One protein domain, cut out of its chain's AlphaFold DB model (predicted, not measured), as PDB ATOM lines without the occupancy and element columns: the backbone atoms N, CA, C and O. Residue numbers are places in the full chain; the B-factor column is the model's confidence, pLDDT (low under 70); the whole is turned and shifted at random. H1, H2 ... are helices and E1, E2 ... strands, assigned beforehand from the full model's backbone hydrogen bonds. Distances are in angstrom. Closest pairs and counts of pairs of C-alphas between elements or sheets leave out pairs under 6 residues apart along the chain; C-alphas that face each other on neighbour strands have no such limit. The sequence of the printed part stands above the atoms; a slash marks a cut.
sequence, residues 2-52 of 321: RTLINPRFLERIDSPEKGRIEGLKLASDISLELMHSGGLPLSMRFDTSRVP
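This is residues 2 to 52 of the 321 residues of an uncharacterized protein of Burkholderia stabilis (UniProt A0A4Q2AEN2). A ribbon of two parallel strands, E1 and E2, has the long loop of residues 28 to 41 and the short helix H2 over one face, with helix H1 off to one side. Residues 15 to 20 stick out. The 51 printed residues run H1, E1, H2, E2, mixed helices and strands, with under half in these elements; the whole is compact, radius of gyration of the C-alphas 10.5 A, spans 27 by 24 by 17 A.

H1, residues 7 to 14, is apart from H2, residues 42 to 45, and from E2, residues 47 to 51. E1, residues 23 to 27, is parallel to E2 at 16 degrees; N 26 and O 49 are 2.8 A apart, within hydrogen-bond range. E1, H2 and E2 form a strand-helix-strand unit, parallel neighbour strands with a helix between, its crossover right-handed. E1 and H2 are near each other, with 6 pairs of C-alphas within 10 A. The closest C-alphas of H2 and E2, Leu 42 and Thr 48, are 7.2 A apart. In H1 every O i to N i+4 pair is within hydrogen-bond range; H2 is too short for one.

H1 measures 10.6 A from C-alpha 7 at (223.175, 250.442, 194.190), E1 13.2 A, H2 5.1 A, and E2 13.7 A to C-alpha 51 at (240.447, 241.103, 183.595).

The C-alphas farthest apart, Gly 19 and Asp 29, are 28.0 A apart. The printed part has no cut. The link E1 to H2 is long. Residue 2 is under 70 in pLDDT.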
ATOM      1  N   ARG A   2     230.485 246.934 199.076       62.56
ATOM      2  CA  ARG A   2     229.108 247.244 198.614       62.56
ATOM      3  C   ARG A   2     228.749 248.740 198.645       62.56
ATOM      4  O   ARG A   2     228.068 249.211 197.750       62.56
ATOM      5  N   THR A   3     229.241 249.484 199.633       70.56
ATOM      6  CA  THR A   3     229.033 250.939 199.769       70.56
ATOM      7  C   THR A   3     229.773 251.780 198.727       70.56
ATOM      8  O   THR A   3     229.442 252.947 198.556       70.56
ATOM      9  N   LEU A   4     230.761 251.205 198.033       71.62
ATOM     10  CA  LEU A   4     231.568 251.889 197.016       71.62
ATOM     11  C   LEU A   4     230.978 251.746 195.606       71.62
ATOM     12  O   LEU A   4     231.480 252.349 194.664       71.62
ATOM     13  N   ILE A   5     229.937 250.926 195.447       74.88
ATOM     14  CA  ILE A   5     229.328 250.612 194.156       74.88
ATOM     15  C   ILE A   5     227.916 251.174 194.157       74.88
ATOM     16  O   ILE A   5     227.153 250.964 195.098       74.88
ATOM     17  N   ASN A   6     227.570 251.899 193.093       81.44
ATOM     18  CA  ASN A   6     226.243 252.486 192.962       81.44
ATOM     19  C   ASN A   6     225.171 251.374 193.055       81.44
ATOM     20  O   ASN A   6     225.230 250.429 192.259       81.44
ATOM     21  N   PRO A   7     224.190 251.475 193.977       79.94
ATOM     22  CA  PRO A   7     223.175 250.442 194.190       79.94
ATOM     23  C   PRO A   7     222.423 250.030 192.921       79.94
ATOM     24  O   PRO A   7     222.102 248.854 192.762       79.94
ATOM     25  N   ARG A   8     222.243 250.956 191.969       82.12
ATOM     26  CA  ARG A   8     221.586 250.674 190.685       82.12
ATOM     27  C   ARG A   8     222.302 249.601 189.864       82.12
ATOM     28  O   ARG A   8     221.659 248.900 189.091       82.12
ATOM     29  N   PHE A   9     223.622 249.443 189.998       81.75
ATOM     30  CA  PHE A   9     224.332 248.354 189.314       81.75
ATOM     31  C   PHE A   9     223.953 246.991 189.884       81.75
ATOM     32  O   PHE A   9     223.753 246.053 189.120       81.75
ATOM     33  N   LEU A  10     223.823 246.890 191.209       79.50
ATOM     34  CA  LEU A  10     223.396 245.657 191.864       79.50
ATOM     35  C   LEU A  10     221.942 245.335 191.538       79.50
ATOM     36  O   LEU A  10     221.653 244.195 191.205       79.50
ATOM     37  N   GLU A  11     221.062 246.337 191.525       83.06
ATOM     38  CA  GLU A  11     219.665 246.163 191.106       83.06
ATOM     39  C   GLU A  11     219.560 245.625 189.676       83.06
ATOM     40  O   GLU A  11     218.789 244.704 189.428       83.06
ATOM     41  N   ARG A  12     220.383 246.121 188.743       83.00
ATOM     42  CA  ARG A  12     220.414 245.614 187.359       83.00
ATOM     43  C   ARG A  12     220.959 244.189 187.244       83.00
ATOM     44  O   ARG A  12     220.591 243.481 186.312       83.00
ATOM     45  N   ILE A  13     221.851 243.783 188.148       84.25
ATOM     46  CA  ILE A  13     222.367 242.407 188.216       84.25
ATOM     47  C   ILE A  13     221.324 241.473 188.847       84.25
ATOM     48  O   ILE A  13     221.166 240.339 188.399       84.25
ATOM     49  N   ASP A  14     220.618 241.944 189.875       83.25
ATOM     50  CA  ASP A  14     219.600 241.184 190.603       83.25
ATOM     51  C   ASP A  14     218.293 241.035 189.812       83.25
ATOM     52  O   ASP A  14     217.670 239.976 189.863       83.25
ATOM     53  N   SER A  15     217.939 242.054 189.032       82.94
ATOM     54  CA  SER A  15     216.725 242.125 188.218       82.94
ATOM     55  C   SER A  15     217.075 242.539 186.783       82.94
ATOM     56  O   SER A  15     216.854 243.691 186.395       82.94
ATOM     57  N   PRO A  16     217.658 241.635 185.973       80.38
ATOM     58  CA  PRO A  16     218.067 241.967 184.617       80.38
ATOM     59  C   PRO A  16     216.858 242.257 183.721       80.38
ATOM     60  O   PRO A  16     215.973 241.425 183.544       80.38
ATOM     61  N   GLU A  17     216.859 243.430 183.087       78.50
ATOM     62  CA  GLU A  17     215.811 243.857 182.146       78.50
ATOM     63  C   GLU A  17     215.762 242.996 180.869       78.50
ATOM     64  O   GLU A  17     214.739 242.935 180.190       78.50
ATOM     65  N   LYS A  18     216.879 242.344 180.514       74.94
ATOM     66  CA  LYS A  18     217.051 241.582 179.268       74.94
ATOM     67  C   LYS A  18     217.521 240.158 179.550       74.94
ATOM     68  O   LYS A  18     218.709 239.864 179.459       74.94
ATOM     69  N   GLY A  19     216.568 239.277 179.839       78.25
ATOM     70  CA  GLY A  19     216.814 237.841 179.966       78.25
ATOM     71  C   GLY A  19     217.770 237.468 181.102       78.25
ATOM     72  O   GLY A  19     218.117 238.274 181.964       78.25
ATOM     73  N   ARG A  20     218.181 236.200 181.128       80.69
ATOM     74  CA  ARG A  20     219.075 235.675 182.164       80.69
ATOM     75  C   ARG A  20     220.524 236.078 181.879       80.69
ATOM     76  O   ARG A  20     221.032 235.833 180.791       80.69
ATOM     77  N   ILE A  21     221.217 236.605 182.888       84.12
ATOM     78  CA  ILE A  21     222.670 236.818 182.839       84.12
ATOM     79  C   ILE A  21     223.368 235.455 182.948       84.12
ATOM     80  O   ILE A  21     223.265 234.780 183.972       84.12
ATOM     81  N   GLU A  22     224.082 235.043 181.901       75.12
ATOM     82  CA  GLU A  22     224.819 233.769 181.887       75.12
ATOM     83  C   GLU A  22     226.160 233.848 182.631       75.12
ATOM     84  O   GLU A  22     226.586 232.882 183.261       75.12
ATOM     85  N   GLY A  23     226.822 235.007 182.598       89.25
ATOM     86  CA  GLY A  23     228.106 235.221 183.255       89.25
ATOM     87  C   GLY A  23     228.511 236.689 183.306       89.25
ATOM     88  O   GLY A  23     227.944 237.531 182.612       89.25
ATOM     89  N   LEU A  24     229.515 236.989 184.126       91.81
ATOM     90  CA  LEU A  24     230.045 238.334 184.331       91.81
ATOM     91  C   LEU A  24     231.533 238.362 183.980       91.81
ATOM     92  O   LEU A  24     232.333 237.599 184.526       91.81
ATOM     93  N   LYS A  25     231.919 239.263 183.073       92.75
ATOM     94  CA  LYS A  25     233.326 239.603 182.852       92.75
ATOM     95  C   LYS A  25     233.618 240.917 183.566       92.75
ATOM     96  O   LYS A  25     233.046 241.946 183.228       92.75
ATOM     97  N   LEU A  26     234.457 240.848 184.590       93.06
ATOM     98  CA  LEU A  26     234.744 241.943 185.506       93.06
ATOM     99  C   LEU A  26     236.072 242.579 185.094       93.06
ATOM    100  O   LEU A  26     237.109 241.937 185.206       93.06
ATOM    101  N   ALA A  27     236.049 243.813 184.596       93.31
ATOM    102  CA  ALA A  27     237.263 244.597 184.373       93.31
ATOM    103  C   ALA A  27     237.598 245.336 185.673       93.31
ATOM    104  O   ALA A  27     236.943 246.323 186.010       93.31
ATOM    105  N   SER A  28     238.523 244.792 186.462       90.25
ATOM    106  CA  SER A  28     238.860 245.337 187.777       90.25
ATOM    107  C   SER A  28     240.149 244.740 188.328       90.25
ATOM    108  O   SER A  28     240.414 243.560 188.113       90.25
ATOM    109  N   ASP A  29     240.888 245.526 189.110       87.69
ATOM    110  CA  ASP A  29     242.003 245.028 189.928       87.69
ATOM    111  C   ASP A  29     241.532 244.541 191.309       87.69
ATOM    112  O   ASP A  29     242.180 243.705 191.932       87.69
ATOM    113  N   ILE A  30     240.348 244.974 191.762       87.50
ATOM    114  CA  ILE A  30     239.731 244.472 192.996       87.50
ATOM    115  C   ILE A  30     238.876 243.231 192.717       87.50
ATOM    116  O   ILE A  30     238.346 243.035 191.620       87.50
ATOM    117  N   SER A  31     238.734 242.364 193.718       89.19
ATOM    118  CA  SER A  31     238.019 241.084 193.601       89.19
ATOM    119  C   SER A  31     236.501 241.257 193.680       89.19
ATOM    120  O   SER A  31     235.849 240.825 194.635       89.19
ATOM    121  N   LEU A  32     235.921 241.925 192.676       90.06
ATOM    122  CA  LEU A  32     234.480 242.182 192.579       90.06
ATOM    123  C   LEU A  32     233.643 240.901 192.552       90.06
ATOM    124  O   LEU A  32     232.479 240.928 192.939       90.06
ATOM    125  N   GLU A  33     234.215 239.769 192.156       91.56
ATOM    126  CA  GLU A  33     233.566 238.461 192.210       91.56
ATOM    127  C   GLU A  33     233.174 238.038 193.640       91.56
ATOM    128  O   GLU A  33     232.262 237.228 193.812       91.56
ATOM    129  N   LEU A  34     233.804 238.625 194.667       90.38
ATOM    130  CA  LEU A  34     233.463 238.438 196.081       90.38
ATOM    131  C   LEU A  34     232.356 239.389 196.567       90.38
ATOM    132  O   LEU A  34     231.888 239.285 197.705       90.38
ATOM    133  N   MET A  35     231.921 240.337 195.733       88.75
ATOM    134  CA  MET A  35     230.826 241.239 196.073       88.75
ATOM    135  C   MET A  35     229.528 240.455 196.268       88.75
ATOM    136  O   MET A  35     229.205 239.555 195.499       88.75
ATOM    137  N   HIS A  36     228.759 240.838 197.284       86.62
ATOM    138  CA  HIS A  36     227.489 240.199 197.596       86.62
ATOM    139  C   HIS A  36     226.337 240.835 196.825       86.62
ATOM    140  O   HIS A  36     226.186 242.058 196.804       86.62
ATOM    141  N   SER A  37     225.486 239.986 196.264       83.38
ATOM    142  CA  SER A  37     224.241 240.356 195.596       83.38
ATOM    143  C   SER A  37     223.278 239.180 195.777       83.38
ATOM    144  O   SER A  37     223.700 238.031 195.658       83.38
ATOM    145  N   GLY A  38     222.015 239.422 196.139       76.12
ATOM    146  CA  GLY A  38     221.070 238.335 196.448       76.12
ATOM    147  C   GLY A  38     221.523 237.371 197.563       76.12
ATOM    148  O   GLY A  38     221.231 236.184 197.501       76.12
ATOM    149  N   GLY A  39     222.289 237.853 198.551       83.25
ATOM    150  CA  GLY A  39     222.755 237.051 199.697       83.25
ATOM    151  C   GLY A  39     223.955 236.131 199.431       83.25
ATOM    152  O   GLY A  39     224.423 235.480 200.359       83.25
ATOM    153  N   LEU A  40     224.488 236.102 198.206       87.19
ATOM    154  CA  LEU A  40     225.654 235.295 197.830       87.19
ATOM    155  C   LEU A  40     226.716 236.152 197.120       87.19
ATOM    156  O   LEU A  40     226.370 237.173 196.517       87.19
ATOM    157  N   PRO A  41     228.000 235.749 197.145       90.38
ATOM    158  CA  PRO A  41     229.021 236.334 196.281       90.38
ATOM    159  C   PRO A  41     228.657 236.210 194.795       90.38
ATOM    160  O   PRO A  41     228.040 235.223 194.381       90.38
ATOM    161  N   LEU A  42     229.078 237.171 193.968       90.50
ATOM    162  CA  LEU A  42     228.844 237.131 192.521       90.50
ATOM    163  C   LEU A  42     229.396 235.851 191.879       90.50
ATOM    164  O   LEU A  42     228.715 235.280 191.032       90.50
ATOM    165  N   SER A  43     230.561 235.361 192.312       91.12
ATOM    166  CA  SER A  43     231.155 234.100 191.832       91.12
ATOM    167  C   SER A  43     230.283 232.867 192.087       91.12
ATOM    168  O   SER A  43     230.327 231.892 191.335       91.12
ATOM    169  N   MET A  44     229.442 232.912 193.120       89.88
ATOM    170  CA  MET A  44     228.511 231.833 193.442       89.88
ATOM    171  C   MET A  44     227.229 231.908 192.613       89.88
ATOM    172  O   MET A  44     226.614 230.873 192.360       89.88
ATOM    173  N   ARG A  45     226.848 233.098 192.137       87.69
ATOM    174  CA  ARG A  45     225.614 233.318 191.362       87.69
ATOM    175  C   ARG A  45     225.815 233.303 189.854       87.69
ATOM    176  O   ARG A  45     224.949 232.816 189.136       87.69
ATOM    177  N   PHE A  46     226.946 233.815 189.383       90.75
ATOM    178  CA  PHE A  46     227.239 234.012 187.968       90.75
ATOM    179  C   PHE A  46     228.565 233.373 187.603       90.75
ATOM    180  O   PHE A  46     229.446 233.204 188.447       90.75
ATOM    181  N   ASP A  47     228.721 233.006 186.336       93.06
ATOM    182  CA  ASP A  47     230.006 232.545 185.830       93.06
ATOM    183  C   ASP A  47     230.927 233.756 185.680       93.06
ATOM    184  O   ASP A  47     230.821 234.525 184.722       93.06
ATOM    185  N   THR A  48     231.782 233.971 186.677       93.94
ATOM    186  CA  THR A  48     232.643 235.152 186.773       93.94
ATOM    187  C   THR A  48     234.028 234.897 186.192       93.94
ATOM    188  O   THR A  48     234.627 233.847 186.411       93.94
ATOM    189  N   SER A  49     234.578 235.895 185.510       94.44
ATOM    190  CA  SER A  49     236.005 235.982 185.171       94.44
ATOM    191  C   SER A  49     236.467 237.422 185.332       94.44
ATOM    192  O   SER A  49     235.696 238.327 185.003       94.44
ATOM    193  N   ARG A  50     237.711 237.637 185.754       93.56
ATOM    194  CA  ARG A  50     238.286 238.973 185.937       93.56
ATOM    195  C   ARG A  50     239.335 239.279 184.866       93.56
ATOM    196  O   ARG A  50     240.067 238.384 184.454       93.56
ATOM    197  N   VAL A  51     239.371 240.525 184.407       94.12
ATOM    198  CA  VAL A  51     240.447 241.103 183.595       94.12
ATOM    199  C   VAL A  51     241.097 242.200 184.437       94.12
ATOM    200  O   VAL A  51     240.368 243.107 184.850       94.12
ATOM    201  N   PRO A  52     242.411 242.124 184.706       91.88
ATOM    202  CA  PRO A  52     243.115 243.183 185.420       91.88
ATOM    203  C   PRO A  52     243.098 244.464 184.581       91.88
ATOM    204  O   PRO A  52     243.227 244.405 183.356       91.88
TER     205      PRO A  52